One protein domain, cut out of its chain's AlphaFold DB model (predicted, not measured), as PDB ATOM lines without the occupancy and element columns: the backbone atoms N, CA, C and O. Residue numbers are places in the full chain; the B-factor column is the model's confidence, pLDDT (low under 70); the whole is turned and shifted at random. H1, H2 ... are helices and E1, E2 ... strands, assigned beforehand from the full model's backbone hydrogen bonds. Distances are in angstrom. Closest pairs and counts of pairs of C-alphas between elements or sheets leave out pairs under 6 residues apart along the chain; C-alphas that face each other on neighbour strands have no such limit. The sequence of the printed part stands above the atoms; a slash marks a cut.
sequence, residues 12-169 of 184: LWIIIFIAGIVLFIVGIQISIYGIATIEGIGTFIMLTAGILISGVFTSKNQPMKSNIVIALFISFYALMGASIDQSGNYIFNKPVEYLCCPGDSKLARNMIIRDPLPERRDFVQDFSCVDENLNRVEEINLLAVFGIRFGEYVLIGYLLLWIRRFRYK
ATOM      1  N   LEU A  12     -65.027  53.100  50.248       93.69
ATOM      2  CA  LEU A  12     -64.753  52.395  48.995       93.69
ATOM      3  C   LEU A  12     -63.491  51.529  49.112       93.69
ATOM      4  O   LEU A  12     -63.446  50.437  48.553       93.69
ATOM      5  N   TRP A  13     -62.495  51.964  49.892       92.56
ATOM      6  CA  TRP A  13     -61.310  51.152  50.192       92.56
ATOM      7  C   TRP A  13     -61.659  49.853  50.918       92.56
ATOM      8  O   TRP A  13     -61.083  48.814  50.603       92.56
ATOM      9  N   ILE A  14     -62.625  49.891  51.840       93.62
ATOM     10  CA  ILE A  14     -63.102  48.697  52.549       93.62
ATOM     11  C   ILE A  14     -63.729  47.708  51.557       93.62
ATOM     12  O   ILE A  14     -63.409  46.523  51.592       93.62
ATOM     13  N   ILE A  15     -64.557  48.190  50.623       95.88
ATOM     14  CA  ILE A  15     -65.166  47.341  49.586       95.88
ATOM     15  C   ILE A  15     -64.100  46.738  48.671       95.88
ATOM     16  O   ILE A  15     -64.138  45.539  48.412       95.88
ATOM     17  N   ILE A  16     -63.130  47.536  48.212       95.12
ATOM     18  CA  ILE A  16     -62.021  47.051  47.375       95.12
ATOM     19  C   ILE A  16     -61.225  45.969  48.113       95.12
ATOM     20  O   ILE A  16     -60.872  44.955  47.517       95.12
ATOM     21  N   PHE A  17     -60.975  46.158  49.409       95.81
ATOM     22  CA  PHE A  17     -60.250  45.189  50.223       95.81
ATOM     23  C   PHE A  17     -61.021  43.870  50.377       95.81
ATOM     24  O   PHE A  17     -60.468  42.805  50.111       95.81
ATOM     25  N   ILE A  18     -62.313  43.931  50.724       96.81
ATOM     26  CA  ILE A  18     -63.174  42.742  50.833       96.81
ATOM     27  C   ILE A  18     -63.282  42.029  49.481       96.81
ATOM     28  O   ILE A  18     -63.102  40.815  49.411       96.81
ATOM     29  N   ALA A  19     -63.519  42.772  48.398       96.00
ATOM     30  CA  ALA A  19     -63.568  42.218  47.048       96.00
ATOM     31  C   ALA A  19     -62.242  41.543  46.669       96.00
ATOM     32  O   ALA A  19     -62.256  40.463  46.083       96.00
ATOM     33  N   GLY A  20     -61.106  42.130  47.056       96.25
ATOM     34  CA  GLY A  20     -59.783  41.536  46.880       96.25
ATOM     35  C   GLY A  20     -59.627  40.203  47.613       96.25
ATOM     36  O   GLY A  20     -59.144  39.241  47.020       96.25
ATOM     37  N   ILE A  21     -60.088  40.112  48.865       96.44
ATOM     38  CA  ILE A  21     -60.066  38.860  49.641       96.44
ATOM     39  C   ILE A  21     -60.950  37.796  48.984       96.44
ATOM     40  O   ILE A  21     -60.506  36.667  48.788       96.44
ATOM     41  N   VAL A  22     -62.185  38.146  48.612       96.56
ATOM     42  CA  VAL A  22     -63.109  37.209  47.954       96.56
ATOM     43  C   VAL A  22     -62.516  36.709  46.639       96.56
ATOM     44  O   VAL A  22     -62.494  35.504  46.396       96.56
ATOM     45  N   LEU A  23     -61.977  37.611  45.816       96.81
ATOM     46  CA  LEU A  23     -61.351  37.262  44.543       96.81
ATOM     47  C   LEU A  23     -60.119  36.372  44.738       96.81
ATOM     48  O   LEU A  23     -59.914  35.446  43.960       96.81
ATOM     49  N   PHE A  24     -59.334  36.601  45.791       94.38
ATOM     50  CA  PHE A  24     -58.199  35.749  46.139       94.38
ATOM     51  C   PHE A  24     -58.640  34.330  46.523       94.38
ATOM     52  O   PHE A  24     -58.114  33.359  45.981       94.38
ATOM     53  N   ILE A  25     -59.645  34.199  47.396       92.56
ATOM     54  CA  ILE A  25     -60.180  32.895  47.818       92.56
ATOM     55  C   ILE A  25     -60.765  32.142  46.618       92.56
ATOM     56  O   ILE A  25     -60.417  30.984  46.383       92.56
ATOM     57  N   VAL A  26     -61.618  32.801  45.829       93.12
ATOM     58  CA  VAL A  26     -62.220  32.214  44.624       93.12
ATOM     59  C   VAL A  26     -61.140  31.840  43.607       93.12
ATOM     60  O   VAL A  26     -61.197  30.761  43.022       93.12
ATOM     61  N   GLY A  27     -60.118  32.680  43.439       91.62
ATOM     62  CA  GLY A  27     -58.985  32.414  42.557       91.62
ATOM     63  C   GLY A  27     -58.210  31.154  42.942       91.62
ATOM     64  O   GLY A  27     -57.897  30.345  42.066       91.62
ATOM     65  N   ILE A  28     -57.951  30.936  44.237       88.94
ATOM     66  CA  ILE A  28     -57.314  29.701  44.725       88.94
ATOM     67  C   ILE A  28     -58.181  28.484  44.390       88.94
ATOM     68  O   ILE A  28     -57.673  27.509  43.842       88.94
ATOM     69  N   GLN A  29     -59.489  28.552  44.653       86.44
ATOM     70  CA  GLN A  29     -60.403  27.435  44.393       86.44
ATOM     71  C   GLN A  29     -60.484  27.086  42.902       86.44
ATOM     72  O   GLN A  29     -60.371  25.918  42.531       86.44
ATOM     73  N   ILE A  30     -60.608  28.098  42.035       88.88
ATOM     74  CA  ILE A  30     -60.602  27.914  40.576       88.88
ATOM     75  C   ILE A  30     -59.275  27.305  40.118       88.88
ATOM     76  O   ILE A  30     -59.275  26.431  39.254       88.88
ATOM     77  N   SER A  31     -58.152  27.724  40.705       85.25
ATOM     78  CA  SER A  31     -56.832  27.193  40.352       85.25
ATOM     79  C   SER A  31     -56.707  25.711  40.706       85.25
ATOM     80  O   SER A  31     -56.271  24.923  39.871       85.25
ATOM     81  N   ILE A  32     -57.142  25.316  41.909       83.44
ATOM     82  CA  ILE A  32     -57.139  23.910  42.344       83.44
ATOM     83  C   ILE A  32     -58.036  23.072  41.427       83.44
ATOM     84  O   ILE A  32     -57.603  22.040  40.915       83.44
ATOM     85  N   TYR A  33     -59.258  23.539  41.163       84.62
ATOM     86  CA  TYR A  33     -60.194  22.846  40.280       84.62
ATOM     87  C   TYR A  33     -59.649  22.709  38.853       84.62
ATOM     88  O   TYR A  33     -59.717  21.630  38.265       84.62
ATOM     89  N   GLY A  34     -59.067  23.778  38.305       84.06
ATOM     90  CA  GLY A  34     -58.487  23.790  36.965       84.06
ATOM     91  C   GLY A  34     -57.329  22.804  36.816       84.06
ATOM     92  O   GLY A  34     -57.301  22.048  35.851       84.06
ATOM     93  N   ILE A  35     -56.416  22.757  37.792       84.06
ATOM     94  CA  ILE A  35     -55.291  21.805  37.801       84.06
ATOM     95  C   ILE A  35     -55.795  20.353  37.867       84.06
ATOM     96  O   ILE A  35     -55.264  19.479  37.179       84.06
ATOM     97  N   ALA A  36     -56.836  20.095  38.663       79.69
ATOM     98  CA  ALA A  36     -57.377  18.752  38.847       79.69
ATOM     99  C   ALA A  36     -58.166  18.239  37.630       79.69
ATOM    100  O   ALA A  36     -58.156  17.036  37.363       79.69
ATOM    101  N   THR A  37     -58.864  19.123  36.909       81.25
ATOM    102  CA  THR A  37     -59.797  18.745  35.832       81.25
ATOM    103  C   THR A  37     -59.196  18.826  34.437       81.25
ATOM    104  O   THR A  37     -59.471  17.962  33.605       81.25
ATOM    105  N   ILE A  38     -58.386  19.847  34.159       84.94
ATOM    106  CA  ILE A  38     -57.906  20.118  32.806       84.94
ATOM    107  C   ILE A  38     -56.540  19.466  32.617       84.94
ATOM    108  O   ILE A  38     -55.577  19.756  33.330       84.94
ATOM    109  N   GLU A  39     -56.453  18.602  31.608       87.19
ATOM    110  CA  GLU A  39     -55.212  17.926  31.243       87.19
ATOM    111  C   GLU A  39     -54.124  18.925  30.841       87.19
ATOM    112  O   GLU A  39     -54.337  19.824  30.028       87.19
ATOM    113  N   GLY A  40     -52.931  18.749  31.402       85.38
ATOM    114  CA  GLY A  40     -51.736  19.497  31.030       85.38
ATOM    115  C   GLY A  40     -51.614  20.901  31.610       85.38
ATOM    116  O   GLY A  40     -50.583  21.533  31.375       85.38
ATOM    117  N   ILE A  41     -52.581  21.397  32.395       89.81
ATOM    118  CA  ILE A  41     -52.406  22.670  33.117       89.81
ATOM    119  C   ILE A  41     -51.243  22.565  34.108       89.81
ATOM    120  O   ILE A  41     -50.380  23.447  34.127       89.81
ATOM    121  N   GLY A  42     -51.185  21.480  34.887       88.50
ATOM    122  CA  GLY A  42     -50.090  21.222  35.825       88.50
ATOM    123  C   GLY A  42     -48.743  21.194  35.104       88.50
ATOM    124  O   GLY A  42     -47.844  21.974  35.426       88.50
ATOM    125  N   THR A  43     -48.648  20.392  34.040       90.31
ATOM    126  CA  THR A  43     -47.484  20.362  33.151       90.31
ATOM    127  C   THR A  43     -47.078  21.754  32.654       90.31
ATOM    128  O   THR A  43     -45.908  22.124  32.747       90.31
ATOM    129  N   PHE A  44     -48.018  22.548  32.137       91.94
ATOM    130  CA  PHE A  44     -47.742  23.869  31.573       91.94
ATOM    131  C   PHE A  44     -47.191  24.849  32.618       91.94
ATOM    132  O   PHE A  44     -46.190  25.535  32.369       91.94
ATOM    133  N   ILE A  45     -47.806  24.884  33.804       91.69
ATOM    134  CA  ILE A  45     -47.350  25.702  34.934       91.69
ATOM    135  C   ILE A  45     -45.930  25.290  35.327       91.69
ATOM    136  O   ILE A  45     -45.042  26.139  35.445       91.69
ATOM    137  N   MET A  46     -45.687  23.985  35.462       93.88
ATOM    138  CA  MET A  46     -44.389  23.453  35.865       93.88
ATOM    139  C   MET A  46     -43.299  23.684  34.816       93.88
ATOM    140  O   MET A  46     -42.164  24.004  35.173       93.88
ATOM    141  N   LEU A  47     -43.604  23.574  33.523       93.44
ATOM    142  CA  LEU A  47     -42.650  23.896  32.458       93.44
ATOM    143  C   LEU A  47     -42.284  25.382  32.479       93.44
ATOM    144  O   LEU A  47     -41.103  25.728  32.439       93.44
ATOM    145  N   THR A  48     -43.278  26.262  32.617       93.06
ATOM    146  CA  THR A  48     -43.058  27.712  32.691       93.06
ATOM    147  C   THR A  48     -42.206  28.080  33.908       93.06
ATOM    148  O   THR A  48     -41.201  28.783  33.771       93.06
ATOM    149  N   ALA A  49     -42.540  27.545  35.085       92.62
ATOM    150  CA  ALA A  49     -41.761  27.742  36.305       92.62
ATOM    151  C   ALA A  49     -40.322  27.219  36.150       92.62
ATOM    152  O   ALA A  49     -39.366  27.928  36.470       92.62
ATOM    153  N   GLY A  50     -40.149  26.022  35.581       91.50
ATOM    154  CA  GLY A  50     -38.834  25.428  35.327       91.50
ATOM    155  C   GLY A  50     -37.961  26.281  34.400       91.50
ATOM    156  O   GLY A  50     -36.774  26.484  34.671       91.50
ATOM    157  N   ILE A  51     -38.531  26.850  33.333       91.56
ATOM    158  CA  ILE A  51     -37.822  27.751  32.407       91.56
ATOM    159  C   ILE A  51     -37.372  29.038  33.113       91.56
ATOM    160  O   ILE A  51     -36.230  29.475  32.935       91.56
ATOM    161  N   LEU A  52     -38.247  29.647  33.916       90.62
ATOM    162  CA  LEU A  52     -37.928  30.875  34.647       90.62
ATOM    163  C   LEU A  52     -36.821  30.632  35.675       90.62
ATOM    164  O   LEU A  52     -35.801  31.326  35.672       90.62
ATOM    165  N   ILE A  53     -36.986  29.602  36.502       86.62
ATOM    166  CA  ILE A  53     -36.069  29.297  37.599       86.62
ATOM    167  C   ILE A  53     -34.706  28.830  37.064       86.62
ATOM    168  O   ILE A  53     -33.669  29.316  37.517       86.62
ATOM    169  N   SER A  54     -34.668  27.974  36.036       84.38
ATOM    170  CA  SER A  54     -33.402  27.574  35.392       84.38
ATOM    171  C   SER A  54     -32.632  28.773  34.819       84.38
ATOM    172  O   SER A  54     -31.399  28.758  34.765       84.38
ATOM    173  N   GLY A  55     -33.332  29.846  34.433       80.88
ATOM    174  CA  GLY A  55     -32.729  31.114  34.033       80.88
ATOM    175  C   GLY A  55     -32.011  31.856  35.155       80.88
ATOM    176  O   GLY A  55     -30.987  32.479  34.879       80.88
ATOM    177  N   VAL A  56     -32.495  31.754  36.392       78.81
ATOM    178  CA  VAL A  56     -31.820  32.322  37.567       78.81
ATOM    179  C   VAL A  56     -30.510  31.570  37.819       78.81
ATOM    180  O   VAL A  56     -29.450  32.187  37.889       78.81
ATOM    181  N   PHE A  57     -30.556  30.234  37.805       70.12
ATOM    182  CA  PHE A  57     -29.400  29.366  38.077       70.12
ATOM    183  C   PHE A  57     -28.296  29.375  37.010       70.12
ATOM    184  O   PHE A  57     -27.192  28.896  37.252       70.12
ATOM    185  N   THR A  58     -28.568  29.893  35.813       69.69
ATOM    186  CA  THR A  58     -27.588  29.984  34.714       69.69
ATOM    187  C   THR A  58     -27.074  31.406  34.483       69.69
ATOM    188  O   THR A  58     -26.352  31.650  33.515       69.69
ATOM    189  N   SER A  59     -27.425  32.359  35.353       67.50
ATOM    190  CA  SER A  59     -26.979  33.747  35.234       67.50
ATOM    191  C   SER A  59     -25.501  33.912  35.613       67.50
ATOM    192  O   SER A  59     -25.030  33.359  36.606       67.50
ATOM    193  N   LYS A  60     -24.769  34.723  34.833       59.91
ATOM    194  CA  LYS A  60     -23.305  34.937  34.914       59.91
ATOM    195  C   LYS A  60     -22.819  35.399  36.297       59.91
ATOM    196  O   LYS A  60     -21.668  35.167  36.646       59.91
ATOM    197  N   ASN A  61     -23.703  36.035  37.063       57.22
ATOM    198  CA  ASN A  61     -23.378  36.687  38.331       57.22
ATOM    199  C   ASN A  61     -23.667  35.814  39.561       57.22
ATOM    200  O   ASN A  61     -23.514  36.296  40.679       57.22
ATOM    201  N   GLN A  62     -24.104  34.562  39.386       55.25
ATOM    202  CA  GLN A  62     -24.411  33.691  40.519       55.25
ATOM    203  C   GLN A  62     -23.384  32.554  40.662       55.25
ATOM    204  O   GLN A  62     -23.253  31.719  39.767       55.25
ATOM    205  N   PRO A  63     -22.672  32.473  41.803       49.03
ATOM    206  CA  PRO A  63     -21.681  31.433  42.078       49.03
ATOM    207  C   PRO A  63     -22.296  30.074  42.457       49.03
ATOM    208  O   PRO A  63     -21.566  29.164  42.846       49.03
ATOM    209  N   MET A  64     -23.614  29.880  42.327       52.41
ATOM    210  CA  MET A  64     -24.267  28.600  42.628       52.41
ATOM    211  C   MET A  64     -24.051  27.573  41.504       52.41
ATOM    212  O   MET A  64     -24.973  27.125  40.832       52.41
ATOM    213  N   LYS A  65     -22.787  27.178  41.324       61.84
ATOM    214  CA  LYS A  65     -22.352  26.007  40.548       61.84
ATOM    215  C   LYS A  65     -22.251  24.742  41.403       61.84
ATOM    216  O   LYS A  65     -21.816  23.711  40.901       61.84
ATOM    217  N   SER A  66     -22.606  24.810  42.689       76.88
ATOM    218  CA  SER A  66     -22.570  23.631  43.548       76.88
ATOM    219  C   SER A  66     -23.574  22.605  43.032       76.88
ATOM    220  O   SER A  66     -24.777  22.870  42.988       76.88
ATOM    221  N   ASN A  67     -23.072  21.430  42.648       83.88
ATOM    222  CA  ASN A  67     -23.885  20.308  42.178       83.88
ATOM    223  C   ASN A  67     -24.995  19.950  43.179       83.88
ATOM    224  O   ASN A  67     -26.071  19.528  42.771       83.88
ATOM    225  N   ILE A  68     -24.764  20.198  44.473       87.88
ATOM    226  CA  ILE A  68     -25.736  19.974  45.548       87.88
ATOM    227  C   ILE A  68     -26.962  20.879  45.383       87.88
ATOM    228  O   ILE A  68     -28.089  20.411  45.491       87.88
ATOM    229  N   VAL A  69     -26.767  22.163  45.076       86.56
ATOM    230  CA  VAL A  69     -27.875  23.122  44.908       86.56
ATOM    231  C   VAL A  69     -28.724  22.749  43.697       86.56
ATOM    232  O   VAL A  69     -29.948  22.810  43.752       86.56
ATOM    233  N   ILE A  70     -28.073  22.318  42.616       87.62
ATOM    234  CA  ILE A  70     -28.757  21.849  41.409       87.62
ATOM    235  C   ILE A  70     -29.561  20.583  41.711       87.62
ATOM    236  O   ILE A  70     -30.718  20.504  41.315       87.62
ATOM    237  N   ALA A  71     -28.977  19.624  42.433       91.44
ATOM    238  CA  ALA A  71     -29.675  18.410  42.835       91.44
ATOM    239  C   ALA A  71     -30.906  18.733  43.695       91.44
ATOM    240  O   ALA A  71     -31.996  18.278  43.371       91.44
ATOM    241  N   LEU A  72     -30.764  19.593  44.711       91.44
ATOM    242  CA  LEU A  72     -31.882  20.046  45.548       91.44
ATOM    243  C   LEU A  72     -32.980  20.725  44.725       91.44
ATOM    244  O   LEU A  72     -34.159  20.438  44.921       91.44
ATOM    245  N   PHE A  73     -32.602  21.589  43.781       90.38
ATOM    246  CA  PHE A  73     -33.553  22.228  42.877       90.38
ATOM    247  C   PHE A  73     -34.308  21.200  42.029       90.38
ATOM    248  O   PHE A  73     -35.530  21.270  41.955       90.38
ATOM    249  N   ILE A  74     -33.609  20.243  41.413       93.81
ATOM    250  CA  ILE A  74     -34.234  19.213  40.571       93.81
ATOM    251  C   ILE A  74     -35.144  18.314  41.406       93.81
ATOM    252  O   ILE A  74     -36.265  18.050  40.990       93.81
ATOM    253  N   SER A  75     -34.705  17.885  42.593       95.00
ATOM    254  CA  SER A  75     -35.524  17.078  43.501       95.00
ATOM    255  C   SER A  75     -36.794  17.816  43.913       95.00
ATOM    256  O   SER A  75     -37.879  17.251  43.830       95.00
ATOM    257  N   PHE A  76     -36.681  19.091  44.301       94.38
ATOM    258  CA  PHE A  76     -37.839  19.909  44.655       94.38
ATOM    259  C   PHE A  76     -38.770  20.131  43.457       94.38
ATOM    260  O   PHE A  76     -39.979  19.941  43.569       94.38
ATOM    261  N   TYR A  77     -38.210  20.480  42.298       94.94
ATOM    262  CA  TYR A  77     -38.954  20.655  41.052       94.94
ATOM    263  C   TYR A  77     -39.726  19.390  40.673       94.94
ATOM    264  O   TYR A  77     -40.898  19.477  40.316       94.94
ATOM    265  N   ALA A  78     -39.097  18.222  40.799       96.00
ATOM    266  CA  ALA A  78     -39.706  16.947  40.463       96.00
ATOM    267  C   ALA A  78     -40.785  16.506  41.451       96.00
ATOM    268  O   ALA A  78     -41.837  16.040  41.021       96.00
ATOM    269  N   LEU A  79     -40.574  16.716  42.754       95.31
ATOM    270  CA  LEU A  79     -41.605  16.470  43.767       95.31
ATOM    271  C   LEU A  79     -42.830  17.362  43.545       95.31
ATOM    272  O   LEU A  79     -43.961  16.877  43.564       95.31
ATOM    273  N   MET A  80     -42.610  18.655  43.295       94.00
ATOM    274  CA  MET A  80     -43.688  19.603  43.012       94.00
ATOM    275  C   MET A  80     -44.395  19.267  41.700       94.00
ATOM    276  O   MET A  80     -45.619  19.299  41.652       94.00
ATOM    277  N   GLY A  81     -43.641  18.894  40.665       92.44
ATOM    278  CA  GLY A  81     -44.185  18.473  39.380       92.44
ATOM    279  C   GLY A  81     -45.095  17.264  39.516       92.44
ATOM    280  O   GLY A  81     -46.253  17.337  39.128       92.44
ATOM    281  N   ALA A  82     -44.612  16.206  40.167       91.88
ATOM    282  CA  ALA A  82     -45.406  15.009  40.418       91.88
ATOM    283  C   ALA A  82     -46.652  15.298  41.276       91.88
ATOM    284  O   ALA A  82     -47.699  14.704  41.047       91.88
ATOM    285  N   SER A  83     -46.564  16.231  42.232       89.12
ATOM    286  CA  SER A  83     -47.681  16.585  43.124       89.12
ATOM    287  C   SER A  83     -48.734  17.486  42.480       89.12
ATOM    288  O   SER A  83     -49.907  17.379  42.829       89.12
ATOM    289  N   ILE A  84     -48.323  18.397  41.592       88.88
ATOM    290  CA  ILE A  84     -49.206  19.363  40.923       88.88
ATOM    291  C   ILE A  84     -49.804  18.755  39.652       88.88
ATOM    292  O   ILE A  84     -50.986  18.945  39.385       88.88
ATOM    293  N   ASP A  85     -49.022  18.012  38.872       87.06
ATOM    294  CA  ASP A  85     -49.456  17.410  37.608       87.06
ATOM    295  C   ASP A  85     -50.068  16.022  37.814       87.06
ATOM    296  O   ASP A  85     -49.698  15.056  37.151       87.06
ATOM    297  N   GLN A  86     -51.012  15.925  38.756       81.62
ATOM    298  CA  GLN A  86     -51.698  14.665  39.063       81.62
ATOM    299  C   GLN A  86     -52.481  14.172  37.851       81.62
ATOM    300  O   GLN A  86     -52.363  13.016  37.468       81.62
ATOM    301  N   SER A  87     -53.223  15.086  37.214       82.69
ATOM    302  CA  SER A  87     -53.994  14.839  35.997       82.69
ATOM    303  C   SER A  87     -53.098  14.438  34.827       82.69
ATOM    304  O   SER A  87     -53.463  13.558  34.038       82.69
ATOM    305  N   GLY A  88     -51.927  15.060  34.725       82.12
ATOM    306  CA  GLY A  88     -51.037  14.868  33.601       82.12
ATOM    307  C   GLY A  88     -51.615  15.397  32.297       82.12
ATOM    308  O   GLY A  88     -52.635  16.088  32.254       82.12
ATOM    309  N   ASN A  89     -50.978  15.015  31.195       85.56
ATOM    310  CA  ASN A  89     -51.523  15.185  29.856       85.56
ATOM    311  C   ASN A  89     -51.402  13.885  29.062       85.56
ATOM    312  O   ASN A  89     -50.734  12.947  29.493       85.56
ATOM    313  N   TYR A  90     -52.005  13.859  27.876       85.75
ATOM    314  CA  TYR A  90     -51.935  12.721  26.963       85.75
ATOM    315  C   TYR A  90     -50.512  12.160  26.766       85.75
ATOM    316  O   TYR A  90     -50.321  10.950  26.800       85.75
ATOM    317  N   ILE A  91     -49.506  13.025  26.601       87.38
ATOM    318  CA  ILE A  91     -48.118  12.624  26.323       87.38
ATOM    319  C   ILE A  91     -47.453  12.033  27.571       87.38
ATOM    320  O   ILE A  91     -46.881  10.951  27.502       87.38
ATOM    321  N   PHE A  92     -47.550  12.707  28.714       84.50
ATOM    322  CA  PHE A  92     -46.946  12.260  29.972       84.50
ATOM    323  C   PHE A  92     -47.738  11.128  30.652       84.50
ATOM    324  O   PHE A  92     -47.288  10.512  31.609       84.50
ATOM    325  N   ASN A  93     -48.933  10.807  30.158       91.19
ATOM    326  CA  ASN A  93     -49.652   9.598  30.553       91.19
ATOM    327  C   ASN A  93     -49.125   8.343  29.839       91.19
ATOM    328  O   ASN A  93     -49.311   7.237  30.344       91.19
ATOM    329  N   LYS A  94     -48.424   8.485  28.705       92.19
ATOM    330  CA  LYS A  94     -47.919   7.332  27.946       92.19
ATOM    331  C   LYS A  94     -46.869   6.501  28.680       92.19
ATOM    332  O   LYS A  94     -46.953   5.282  28.572       92.19
ATOM    333  N   PRO A  95     -45.924   7.076  29.442       92.50
ATOM    334  CA  PRO A  95     -45.008   6.263  30.237       92.50
ATOM    335  C   PRO A  95     -45.725   5.419  31.293       92.50
ATOM    336  O   PRO A  95     -45.339   4.277  31.511       92.50
ATOM    337  N   VAL A  96     -46.799   5.940  31.894       92.69
ATOM    338  CA  VAL A  96     -47.637   5.177  32.833       92.69
ATOM    339  C   VAL A  96     -48.370   4.050  32.107       92.69
ATOM    340  O   VAL A  96     -48.317   2.912  32.555       92.69
ATOM    341  N   GLU A  97     -48.989   4.339  30.961       93.06
ATOM    342  CA  GLU A  97     -49.651   3.330  30.122       93.06
ATOM    343  C   GLU A  97     -48.678   2.210  29.721       93.06
ATOM    344  O   GLU A  97     -48.955   1.042  29.950       93.06
ATOM    345  N   TYR A  98     -47.497   2.558  29.213       93.12
ATOM    346  CA  TYR A  98     -46.516   1.586  28.727       93.12
ATOM    347  C   TYR A  98     -45.903   0.719  29.836       93.12
ATOM    348  O   TYR A  98     -45.564  -0.437  29.600       93.12
ATOM    349  N   LEU A  99     -45.707   1.279  31.033       93.69
ATOM    350  CA  LEU A  99     -45.055   0.572  32.139       93.69
ATOM    351  C   LEU A  99     -46.036  -0.186  33.036       93.69
ATOM    352  O   LEU A  99     -45.619  -1.134  33.698       93.69
ATOM    353  N   CYS A 100     -47.296   0.248  33.103       93.12
ATOM    354  CA  CYS A 100     -48.273  -0.294  34.044       93.12
ATOM    355  C   CYS A 100     -49.450  -1.013  33.382       93.12
ATOM    356  O   CYS A 100     -50.094  -1.790  34.075       93.12
ATOM    357  N   CYS A 101     -49.748  -0.783  32.097       92.81
ATOM    358  CA  CYS A 101     -50.859  -1.465  31.436       92.81
ATOM    359  C   CYS A 101     -50.403  -2.718  30.672       92.81
ATOM    360  O   CYS A 101     -49.455  -2.654  29.888       92.81
ATOM    361  N   PRO A 102     -51.064  -3.873  30.878       91.69
ATOM    362  CA  PRO A 102     -50.723  -5.106  30.184       91.69
ATOM    363  C   PRO A 102     -51.265  -5.133  28.746       91.69
ATOM    364  O   PRO A 102     -52.411  -4.755  28.486       91.69
ATOM    365  N   GLY A 103     -50.464  -5.670  27.820       88.50
ATOM    366  CA  GLY A 103     -50.871  -5.937  26.436       88.50
ATOM    367  C   GLY A 103     -51.339  -4.683  25.694       88.50
ATOM    368  O   GLY A 103     -50.658  -3.663  25.712       88.50
ATOM    369  N   ASP A 104     -52.512  -4.773  25.065       87.75
ATOM    370  CA  ASP A 104     -53.119  -3.685  24.281       87.75
ATOM    371  C   ASP A 104     -54.102  -2.816  25.096       87.75
ATOM    372  O   ASP A 104     -54.880  -2.040  24.533       87.75
ATOM    373  N   SER A 105     -54.098  -2.944  26.428       92.62
ATOM    374  CA  SER A 105     -54.956  -2.124  27.287       92.62
ATOM    375  C   SER A 105     -54.485  -0.668  27.341       92.62
ATOM    376  O   SER A 105     -53.298  -0.358  27.239       92.62
ATOM    377  N   LYS A 106     -55.440   0.253  27.489       92.75
ATOM    378  CA  LYS A 106     -55.187   1.699  27.504       92.75
ATOM    379  C   LYS A 106     -55.389   2.269  28.891       92.75
ATOM    380  O   LYS A 106     -56.262   1.827  29.633       92.75
ATOM    381  N   LEU A 107     -54.627   3.309  29.213       92.50
ATOM    382  CA  LEU A 107     -54.801   4.038  30.459       92.50
ATOM    383  C   LEU A 107     -56.117   4.826  30.418       92.50
ATOM    384  O   LEU A 107     -56.263   5.782  29.656       92.50
ATOM    385  N   ALA A 108     -57.057   4.450  31.276       91.44
ATOM    386  CA  ALA A 108     -58.228   5.236  31.610       91.44
ATOM    387  C   ALA A 108     -58.003   5.962  32.936       91.44
ATOM    388  O   ALA A 108     -57.547   5.388  33.930       91.44
ATOM    389  N   ARG A 109     -58.378   7.238  32.954       87.88
ATOM    390  CA  ARG A 109     -58.302   8.091  34.133       87.88
ATOM    391  C   ARG A 109     -59.692   8.588  34.478       87.88
ATOM    392  O   ARG A 109     -60.329   9.244  33.658       87.88
ATOM    393  N   ASN A 110     -60.107   8.345  35.712       86.50
ATOM    394  CA  ASN A 110     -61.389   8.799  36.228       86.50
ATOM    395  C   ASN A 110     -61.171   9.685  37.453       86.50
ATOM    396  O   ASN A 110     -60.394   9.357  38.347       86.50
ATOM    397  N   MET A 111     -61.862  10.822  37.504       83.06
ATOM    398  CA  MET A 111     -61.910  11.637  38.715       83.06
ATOM    399  C   MET A 111     -63.031  11.114  39.607       83.06
ATOM    400  O   MET A 111     -64.199  11.135  39.221       83.06
ATOM    401  N   ILE A 112     -62.677  10.681  40.811       83.69
ATOM    402  CA  ILE A 112     -63.623  10.288  41.846       83.69
ATOM    403  C   ILE A 112     -63.701  11.428  42.855       83.69
ATOM    404  O   ILE A 112     -62.713  11.776  43.504       83.69
ATOM    405  N   ILE A 113     -64.890  12.009  42.991       83.62
ATOM    406  CA  ILE A 113     -65.185  12.983  44.040       83.62
ATOM    407  C   ILE A 113     -65.627  12.191  45.268       83.62
ATOM    408  O   ILE A 113     -66.578  11.410  45.191       83.62
ATOM    409  N   ARG A 114     -64.908  12.343  46.379       83.69
ATOM    410  CA  ARG A 114     -65.252  11.728  47.663       83.69
ATOM    411  C   ARG A 114     -65.647  12.813  48.654       83.69
ATOM    412  O   ARG A 114     -64.926  13.795  48.801       83.69
ATOM    413  N   ASP A 115     -66.726  12.564  49.388       87.06
ATOM    414  CA  ASP A 115     -67.229  13.453  50.439       87.06
ATOM    415  C   ASP A 115     -67.061  12.778  51.814       87.06
ATOM    416  O   ASP A 115     -68.030  12.277  52.385       87.06
ATOM    417  N   PRO A 116     -65.824  12.668  52.346       83.06
ATOM    418  CA  PRO A 116     -65.574  11.939  53.592       83.06
ATOM    419  C   PRO A 116     -66.144  12.647  54.832       83.06
ATOM    420  O   PRO A 116     -66.372  12.002  55.852       83.06
ATOM    421  N   LEU A 117     -66.343  13.967  54.764       87.00
ATOM    422  CA  LEU A 117     -66.890  14.800  55.833       87.00
ATOM    423  C   LEU A 117     -67.841  15.850  55.234       87.00
ATOM    424  O   LEU A 117     -67.641  16.254  54.085       87.00
ATOM    425  N   PRO A 118     -68.827  16.353  56.003       81.88
ATOM    426  CA  PRO A 118     -69.637  17.494  55.587       81.88
ATOM    427  C   PRO A 118     -68.734  18.676  55.207       81.88
ATOM    428  O   PRO A 118     -67.769  18.962  55.912       81.88
ATOM    429  N   GLU A 119     -69.033  19.338  54.086       77.50
ATOM    430  CA  GLU A 119     -68.282  20.487  53.535       77.50
ATOM    431  C   GLU A 119     -66.859  20.192  53.023       77.50
ATOM    432  O   GLU A 119     -66.199  21.091  52.497       77.50
ATOM    433  N   ARG A 120     -66.391  18.939  53.084       76.44
ATOM    434  CA  ARG A 120     -65.103  18.529  52.516       76.44
ATOM    435  C   ARG A 120     -65.312  17.687  51.263       76.44
ATOM    436  O   ARG A 120     -65.850  16.588  51.342       76.44
ATOM    437  N   ARG A 121     -64.814  18.189  50.130       78.88
ATOM    438  CA  ARG A 121     -64.764  17.463  48.854       78.88
ATOM    439  C   ARG A 121     -63.321  17.141  48.509       78.88
ATOM    440  O   ARG A 121     -62.532  18.052  48.263       78.88
ATOM    441  N   ASP A 122     -63.002  15.857  48.478       79.50
ATOM    442  CA  ASP A 122     -61.690  15.360  48.089       79.50
ATOM    443  C   ASP A 122     -61.756  14.875  46.634       79.50
ATOM    444  O   ASP A 122     -62.561  14.012  46.277       79.50
ATOM    445  N   PHE A 123     -60.904  15.442  45.782       80.12
ATOM    446  CA  PHE A 123     -60.754  15.018  44.393       80.12
ATOM    447  C   PHE A 123     -59.642  13.976  44.328       80.12
ATOM    448  O   PHE A 123     -58.475  14.299  44.543       80.12
ATOM    449  N   VAL A 124     -60.002  12.725  44.050       81.88
ATOM    450  CA  VAL A 124     -59.047  11.623  43.908       81.88
ATOM    451  C   VAL A 124     -59.033  11.178  42.458       81.88
ATOM    452  O   VAL A 124     -60.083  11.030  41.835       81.88
ATOM    453  N   GLN A 125     -57.843  10.965  41.912       84.62
ATOM    454  CA  GLN A 125     -57.703  10.388  40.585       84.62
ATOM    455  C   GLN A 125     -57.525   8.881  40.686       84.62
ATOM    456  O   GLN A 125     -56.669   8.400  41.424       84.62
ATOM    457  N   ASP A 126     -58.357   8.163  39.943       88.56
ATOM    458  CA  ASP A 126     -58.272   6.724  39.761       88.56
ATOM    459  C   ASP A 126     -57.651   6.444  38.392       88.56
ATOM    460  O   ASP A 126     -58.135   6.931  37.361       88.56
ATOM    461  N   PHE A 127     -56.555   5.690  38.400       91.00
ATOM    462  CA  PHE A 127     -55.839   5.264  37.207       91.00
ATOM    463  C   PHE A 127     -56.071   3.773  37.023       91.00
ATOM    464  O   PHE A 127     -55.784   2.963  37.903       91.00
ATOM    465  N   SER A 128     -56.592   3.403  35.863       93.25
ATOM    466  CA  SER A 128     -56.925   2.018  35.554       93.25
ATOM    467  C   SER A 128     -56.599   1.705  34.107       93.25
ATOM    468  O   SER A 128     -56.617   2.595  33.262       93.25
ATOM    469  N   CYS A 129     -56.308   0.448  33.815       93.56
ATOM    470  CA  CYS A 129     -56.147  -0.024  32.449       93.56
ATOM    471  C   CYS A 129     -57.481  -0.589  31.967       93.56
ATOM    472  O   CYS A 129     -58.118  -1.366  32.684       93.56
ATOM    473  N   VAL A 130     -57.911  -0.188  30.774       94.25
ATOM    474  CA  VAL A 130     -59.157  -0.646  30.151       94.25
ATOM    475  C   VAL A 130     -58.887  -1.349  28.828       94.25
ATOM    476  O   VAL A 130     -57.953  -0.989  28.108       94.25
ATOM    477  N   ASP A 131     -59.695  -2.359  28.516       92.88
ATOM    478  CA  ASP A 131     -59.666  -3.053  27.225       92.88
ATOM    479  C   ASP A 131     -60.377  -2.239  26.116       92.88
ATOM    480  O   ASP A 131     -60.872  -1.129  26.338       92.88
ATOM    481  N   GLU A 132     -60.445  -2.789  24.900       90.62
ATOM    482  CA  GLU A 132     -61.159  -2.164  23.772       90.62
ATOM    483  C   GLU A 132     -62.665  -1.978  24.026       90.62
ATOM    484  O   GLU A 132     -63.289  -1.099  23.431       90.62
ATOM    485  N   ASN A 133     -63.240  -2.766  24.937       91.00
ATOM    486  CA  ASN A 133     -64.645  -2.714  25.333       91.00
ATOM    487  C   ASN A 133     -64.883  -1.801  26.552       91.00
ATOM    488  O   ASN A 133     -65.991  -1.783  27.085       91.00
ATOM    489  N   LEU A 134     -63.868  -1.037  26.984       86.69
ATOM    490  CA  LEU A 134     -63.883  -0.169  28.169       86.69
ATOM    491  C   LEU A 134     -64.080  -0.913  29.502       86.69
ATOM    492  O   LEU A 134     -64.416  -0.294  30.515       86.69
ATOM    493  N   ASN A 135     -63.840  -2.223  29.540       90.06
ATOM    494  CA  ASN A 135     -63.845  -2.979  30.784       90.06
ATOM    495  C   ASN A 135     -62.540  -2.739  31.541       90.06
ATOM    496  O   ASN A 135     -61.455  -2.763  30.959       90.06
ATOM    497  N   ARG A 136     -62.644  -2.543  32.859       89.88
ATOM    498  CA  ARG A 136     -61.488  -2.390  33.750       89.88
ATOM    499  C   ARG A 136     -60.726  -3.716  33.829       89.88
ATOM    500  O   ARG A 136     -61.259  -4.698  34.337       89.88
ATOM    501  N   VAL A 137     -59.488  -3.718  33.344       91.06
ATOM    502  CA  VAL A 137     -58.570  -4.867  33.366       91.06
ATOM    503  C   VAL A 137     -57.750  -4.864  34.651       91.06
ATOM    504  O   VAL A 137     -57.650  -5.884  35.325       91.06
ATOM    505  N   GLU A 138     -57.192  -3.707  35.010       90.19
ATOM    506  CA  GLU A 138     -56.283  -3.574  36.150       90.19
ATOM    507  C   GLU A 138     -56.396  -2.186  36.793       90.19
ATOM    508  O   GLU A 138     -56.667  -1.186  36.122       90.19
ATOM    509  N   GLU A 139     -56.219  -2.116  38.111       91.44
ATOM    510  CA  GLU A 139     -56.092  -0.864  38.858       91.44
ATOM    511  C   GLU A 139     -54.616  -0.536  39.062       91.44
ATOM    512  O   GLU A 139     -53.849  -1.356  39.566       91.44
ATOM    513  N   ILE A 140     -54.217   0.678  38.690       92.62
ATOM    514  CA  ILE A 140     -52.831   1.109  38.806       92.62
ATOM    515  C   ILE A 140     -52.627   1.733  40.179       92.62
ATOM    516  O   ILE A 140     -53.323   2.666  40.582       92.62
ATOM    517  N   ASN A 141     -51.602   1.260  40.884       91.88
ATOM    518  CA  ASN A 141     -51.206   1.845  42.152       91.88
ATOM    519  C   ASN A 141     -50.796   3.316  41.963       91.88
ATOM    520  O   ASN A 141     -49.840   3.622  41.247       91.88
ATOM    521  N   LEU A 142     -51.471   4.221  42.674       89.06
ATOM    522  CA  LEU A 142     -51.198   5.660  42.659       89.06
ATOM    523  C   LEU A 142     -49.717   5.983  42.934       89.06
ATOM    524  O   LEU A 142     -49.154   6.891  42.329       89.06
ATOM    525  N   LEU A 143     -49.057   5.220  43.814       91.19
ATOM    526  CA  LEU A 143     -47.638   5.401  44.127       91.19
ATOM    527  C   LEU A 143     -46.740   5.122  42.914       91.19
ATOM    528  O   LEU A 143     -45.749   5.824  42.717       91.19
ATOM    529  N   ALA A 144     -47.093   4.130  42.090       91.81
ATOM    530  CA  ALA A 144     -46.362   3.833  40.862       91.81
ATOM    531  C   ALA A 144     -46.493   4.990  39.865       91.81
ATOM    532  O   ALA A 144     -45.488   5.435  39.311       91.81
ATOM    533  N   VAL A 145     -47.702   5.551  39.726       91.88
ATOM    534  CA  VAL A 145     -47.942   6.757  38.918       91.88
ATOM    535  C   VAL A 145     -47.063   7.906  39.413       91.88
ATOM    536  O   VAL A 145     -46.277   8.445  38.636       91.88
ATOM    537  N   PHE A 146     -47.105   8.229  40.710       91.38
ATOM    538  CA  PHE A 146     -46.263   9.277  41.302       91.38
ATOM    539  C   PHE A 146     -44.765   9.045  41.075       91.38
ATOM    540  O   PHE A 146     -44.040   9.996  40.784       91.38
ATOM    541  N   GLY A 147     -44.298   7.799  41.178       94.25
ATOM    542  CA  GLY A 147     -42.904   7.438  40.926       94.25
ATOM    543  C   GLY A 147     -42.480   7.703  39.481       94.25
ATOM    544  O   GLY A 147     -41.441   8.326  39.250       94.25
ATOM    545  N   ILE A 148     -43.307   7.299  38.511       94.56
ATOM    546  CA  ILE A 148     -43.066   7.563  37.086       94.56
ATOM    547  C   ILE A 148     -43.048   9.074  36.837       94.56
ATOM    548  O   ILE A 148     -42.083   9.583  36.267       94.56
ATOM    549  N   ARG A 149     -44.045   9.811  37.347       93.25
ATOM    550  CA  ARG A 149     -44.130  11.276  37.209       93.25
ATOM    551  C   ARG A 149     -42.932  11.996  37.800       93.25
ATOM    552  O   ARG A 149     -42.377  12.901  37.180       93.25
ATOM    553  N   PHE A 150     -42.494  11.583  38.982       95.44
ATOM    554  CA  PHE A 150     -41.282  12.118  39.585       95.44
ATOM    555  C   PHE A 150     -40.077  11.925  38.653       95.44
ATOM    556  O   PHE A 150     -39.344  12.879  38.394       95.44
ATOM    557  N   GLY A 151     -39.916  10.728  38.082       95.81
ATOM    558  CA  GLY A 151     -38.882  10.438  37.087       95.81
ATOM    559  C   GLY A 151     -38.958  11.343  35.851       95.81
ATOM    560  O   GLY A 151     -37.942  11.911  35.446       95.81
ATOM    561  N   GLU A 152     -40.152  11.549  35.292       94.50
ATOM    562  CA  GLU A 152     -40.367  12.455  34.155       94.50
ATOM    563  C   GLU A 152     -39.898  13.877  34.467       94.50
ATOM    564  O   GLU A 152     -39.142  14.474  33.698       94.50
ATOM    565  N   TYR A 153     -40.290  14.421  35.619       95.25
ATOM    566  CA  TYR A 153     -39.902  15.777  35.988       95.25
ATOM    567  C   TYR A 153     -38.422  15.915  36.347       95.25
ATOM    568  O   TYR A 153     -37.848  16.984  36.121       95.25
ATOM    569  N   VAL A 154     -37.770  14.857  36.841       96.50
ATOM    570  CA  VAL A 154     -36.305  14.827  36.965       96.50
ATOM    571  C   VAL A 154     -35.667  14.989  35.582       96.50
ATOM    572  O   VAL A 154     -34.800  15.850  35.405       96.50
ATOM    573  N   LEU A 155     -36.123  14.218  34.588       95.94
ATOM    574  CA  LEU A 155     -35.613  14.292  33.215       95.94
ATOM    575  C   LEU A 155     -35.862  15.670  32.591       95.94
ATOM    576  O   LEU A 155     -34.939  16.263  32.031       95.94
ATOM    577  N   ILE A 156     -37.069  16.220  32.747       94.75
ATOM    578  CA  ILE A 156     -37.414  17.573  32.289       94.75
ATOM    579  C   ILE A 156     -36.523  18.617  32.967       94.75
ATOM    580  O   ILE A 156     -35.994  19.500  32.295       94.75
ATOM    581  N   GLY A 157     -36.317  18.526  34.283       93.62
ATOM    582  CA  GLY A 157     -35.474  19.458  35.030       93.62
ATOM    583  C   GLY A 157     -34.043  19.497  34.489       93.62
ATOM    584  O   GLY A 157     -33.508  20.575  34.204       93.62
ATOM    585  N   TYR A 158     -33.440  18.325  34.262       93.44
ATOM    586  CA  TYR A 158     -32.124  18.226  33.627       93.44
ATOM    587  C   TYR A 158     -32.124  18.751  32.190       93.44
ATOM    588  O   TYR A 158     -31.207  19.486  31.813       93.44
ATOM    589  N   LEU A 159     -33.152  18.427  31.400       94.56
ATOM    590  CA  LEU A 159     -33.294  18.895  30.023       94.56
ATOM    591  C   LEU A 159     -33.361  20.427  29.955       94.56
ATOM    592  O   LEU A 159     -32.649  21.038  29.160       94.56
ATOM    593  N   LEU A 160     -34.150  21.067  30.820       93.00
ATOM    594  CA  LEU A 160     -34.272  22.525  30.885       93.00
ATOM    595  C   LEU A 160     -32.938  23.189  31.238       93.00
ATOM    596  O   LEU A 160     -32.528  24.149  30.581       93.00
ATOM    597  N   LEU A 161     -32.222  22.656  32.232       89.56
ATOM    598  CA  LEU A 161     -30.888  23.139  32.586       89.56
ATOM    599  C   LEU A 161     -29.901  22.971  31.428       89.56
ATOM    600  O   LEU A 161     -29.117  23.883  31.152       89.56
ATOM    601  N   TRP A 162     -29.947  21.834  30.732       88.88
ATOM    602  CA  TRP A 162     -29.102  21.563  29.575       88.88
ATOM    603  C   TRP A 162     -29.381  22.533  28.422       88.88
ATOM    604  O   TRP A 162     -28.454  23.208  27.969       88.88
ATOM    605  N   ILE A 163     -30.647  22.703  28.019       90.19
ATOM    606  CA  ILE A 163     -31.069  23.670  26.988       90.19
ATOM    607  C   ILE A 163     -30.606  25.077  27.366       90.19
ATOM    608  O   ILE A 163     -30.078  25.821  26.534       90.19
ATOM    609  N   ARG A 164     -30.770  25.463  28.634       85.56
ATOM    610  CA  ARG A 164     -30.410  26.800  29.104       85.56
ATOM    611  C   ARG A 164     -28.902  27.038  29.063       85.56
ATOM    612  O   ARG A 164     -28.481  28.096  28.588       85.56
ATOM    613  N   ARG A 165     -28.100  26.059  29.500       82.62
ATOM    614  CA  ARG A 165     -26.629  26.082  29.401       82.62
ATOM    615  C   ARG A 165     -26.172  26.148  27.947       82.62
ATOM    616  O   ARG A 165     -25.319  26.968  27.618       82.62
ATOM    617  N   PHE A 166     -26.773  25.340  27.076       85.31
ATOM    618  CA  PHE A 166     -26.481  25.336  25.647       85.31
ATOM    619  C   PHE A 166     -26.782  26.702  25.019       85.31
ATOM    620  O   PHE A 166     -25.909  27.314  24.406       85.31
ATOM    621  N   ARG A 167     -27.978  27.256  25.257       84.31
ATOM    622  CA  ARG A 167     -28.365  28.582  24.752       84.31
ATOM    623  C   ARG A 167     -27.425  29.681  25.249       84.31
ATOM    624  O   ARG A 167     -27.051  30.553  24.469       84.31
ATOM    625  N   TYR A 168     -27.034  29.639  26.522       77.06
ATOM    626  CA  TYR A 168     -26.090  30.600  27.091       77.06
ATOM    627  C   TYR A 168     -24.723  30.539  26.386       77.06
ATOM    628  O   TYR A 168     -24.252  31.558  25.878       77.06
ATOM    629  N   LYS A 169     -24.135  29.341  26.277       75.69
ATOM    630  CA  LYS A 169     -22.827  29.123  25.641       75.69
ATOM    631  C   LYS A 169     -22.813  29.547  24.168       75.69
ATOM    632  O   LYS A 169     -21.896  30.220  23.719       75.69
TER     633      LYS A 169
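Overview. This is residues 12 to 169 of the 184 residues of an uncharacterized protein of Bacteroidetes bacterium (UniProt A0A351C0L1). A long, narrow strand hairpin, E1 and E2, with short E3 beside its base, stands at one end of a group of three helices, H2, H3 and H5, that pack together; H4 packs between the base of the hairpin and H5. From the corner where H1 meets H2, H1 sticks out with its residues 12 to 30 free. The printed part has 158 residues, with named elements in the order H1, H2, H3, H4, E1, E2, E3, H5; the sheet runs E1, E2, E3, antiparallel, and the class is mixed, helices and strands. The whole is loose and flat, with a radius of gyration of the C-alphas of 19.6 A and spans of 58 by 54 by 22 A.

Along the chain. E1 is residues 106 to 117, 33.3 A long, from C-alpha 106 at (-55.187, 1.699, 27.504). E2 is residues 120 to 130, 30.1 A, and E3 is residues 136 to 139, 7.6 A. H4 is residues 90 to 100, 15.3 A. H5, the longest helix, is residues 142 to 169, 40.6 A, ending at C-alpha 169 at (-22.827, 29.123, 25.641). H3 is residues 67 to 84, 25.4 A, and H2 is residues 41 to 57, 24.5 A. H1 is residues 12 to 37, 36.5 A, from C-alpha 12 at (-64.753, 52.395, 48.995).

Arrangement. E1, E2 and E3 form a meander, each strand the antiparallel neighbour of the one before. N 110 and O 126 are 2.9 A apart across E1 and E2, and N 129 and O 138 are 2.8 A apart across E2 and E3, both within hydrogen-bond range. H4 is on the sheet at a height of 8.6 A and runs across the strands, at 85 degrees to E1 on the local plane. H5 only grazes the sheet, with residues 142 to 145. H4 and H5 touch at a steep tilt of 51 degrees, closest at the C-alphas of Val 96 and Val 145, 6.3 A. H3 and H5 touch at 48 degrees, steep, opposite ways, closest at the C-alphas of Ala 78 and Tyr 153, 4.6 A. H2 and H3 form a helical hairpin, at a shallow tilt of 15 degrees. H1 and H2 only just touch, with 3 pairs of C-alphas within 8 A, and only at the corner. Every O i to N i+4 pair is within hydrogen-bond range in H1, H2, H3 and H5; in H4, 4 of 7 are.

Size, cuts and confidence. The two C-alphas farthest apart, those of Leu 12 and Gly 103, are 64.1 A apart. The printed part has no cut and no long link. Residues 58 to 65 have pLDDT under 70.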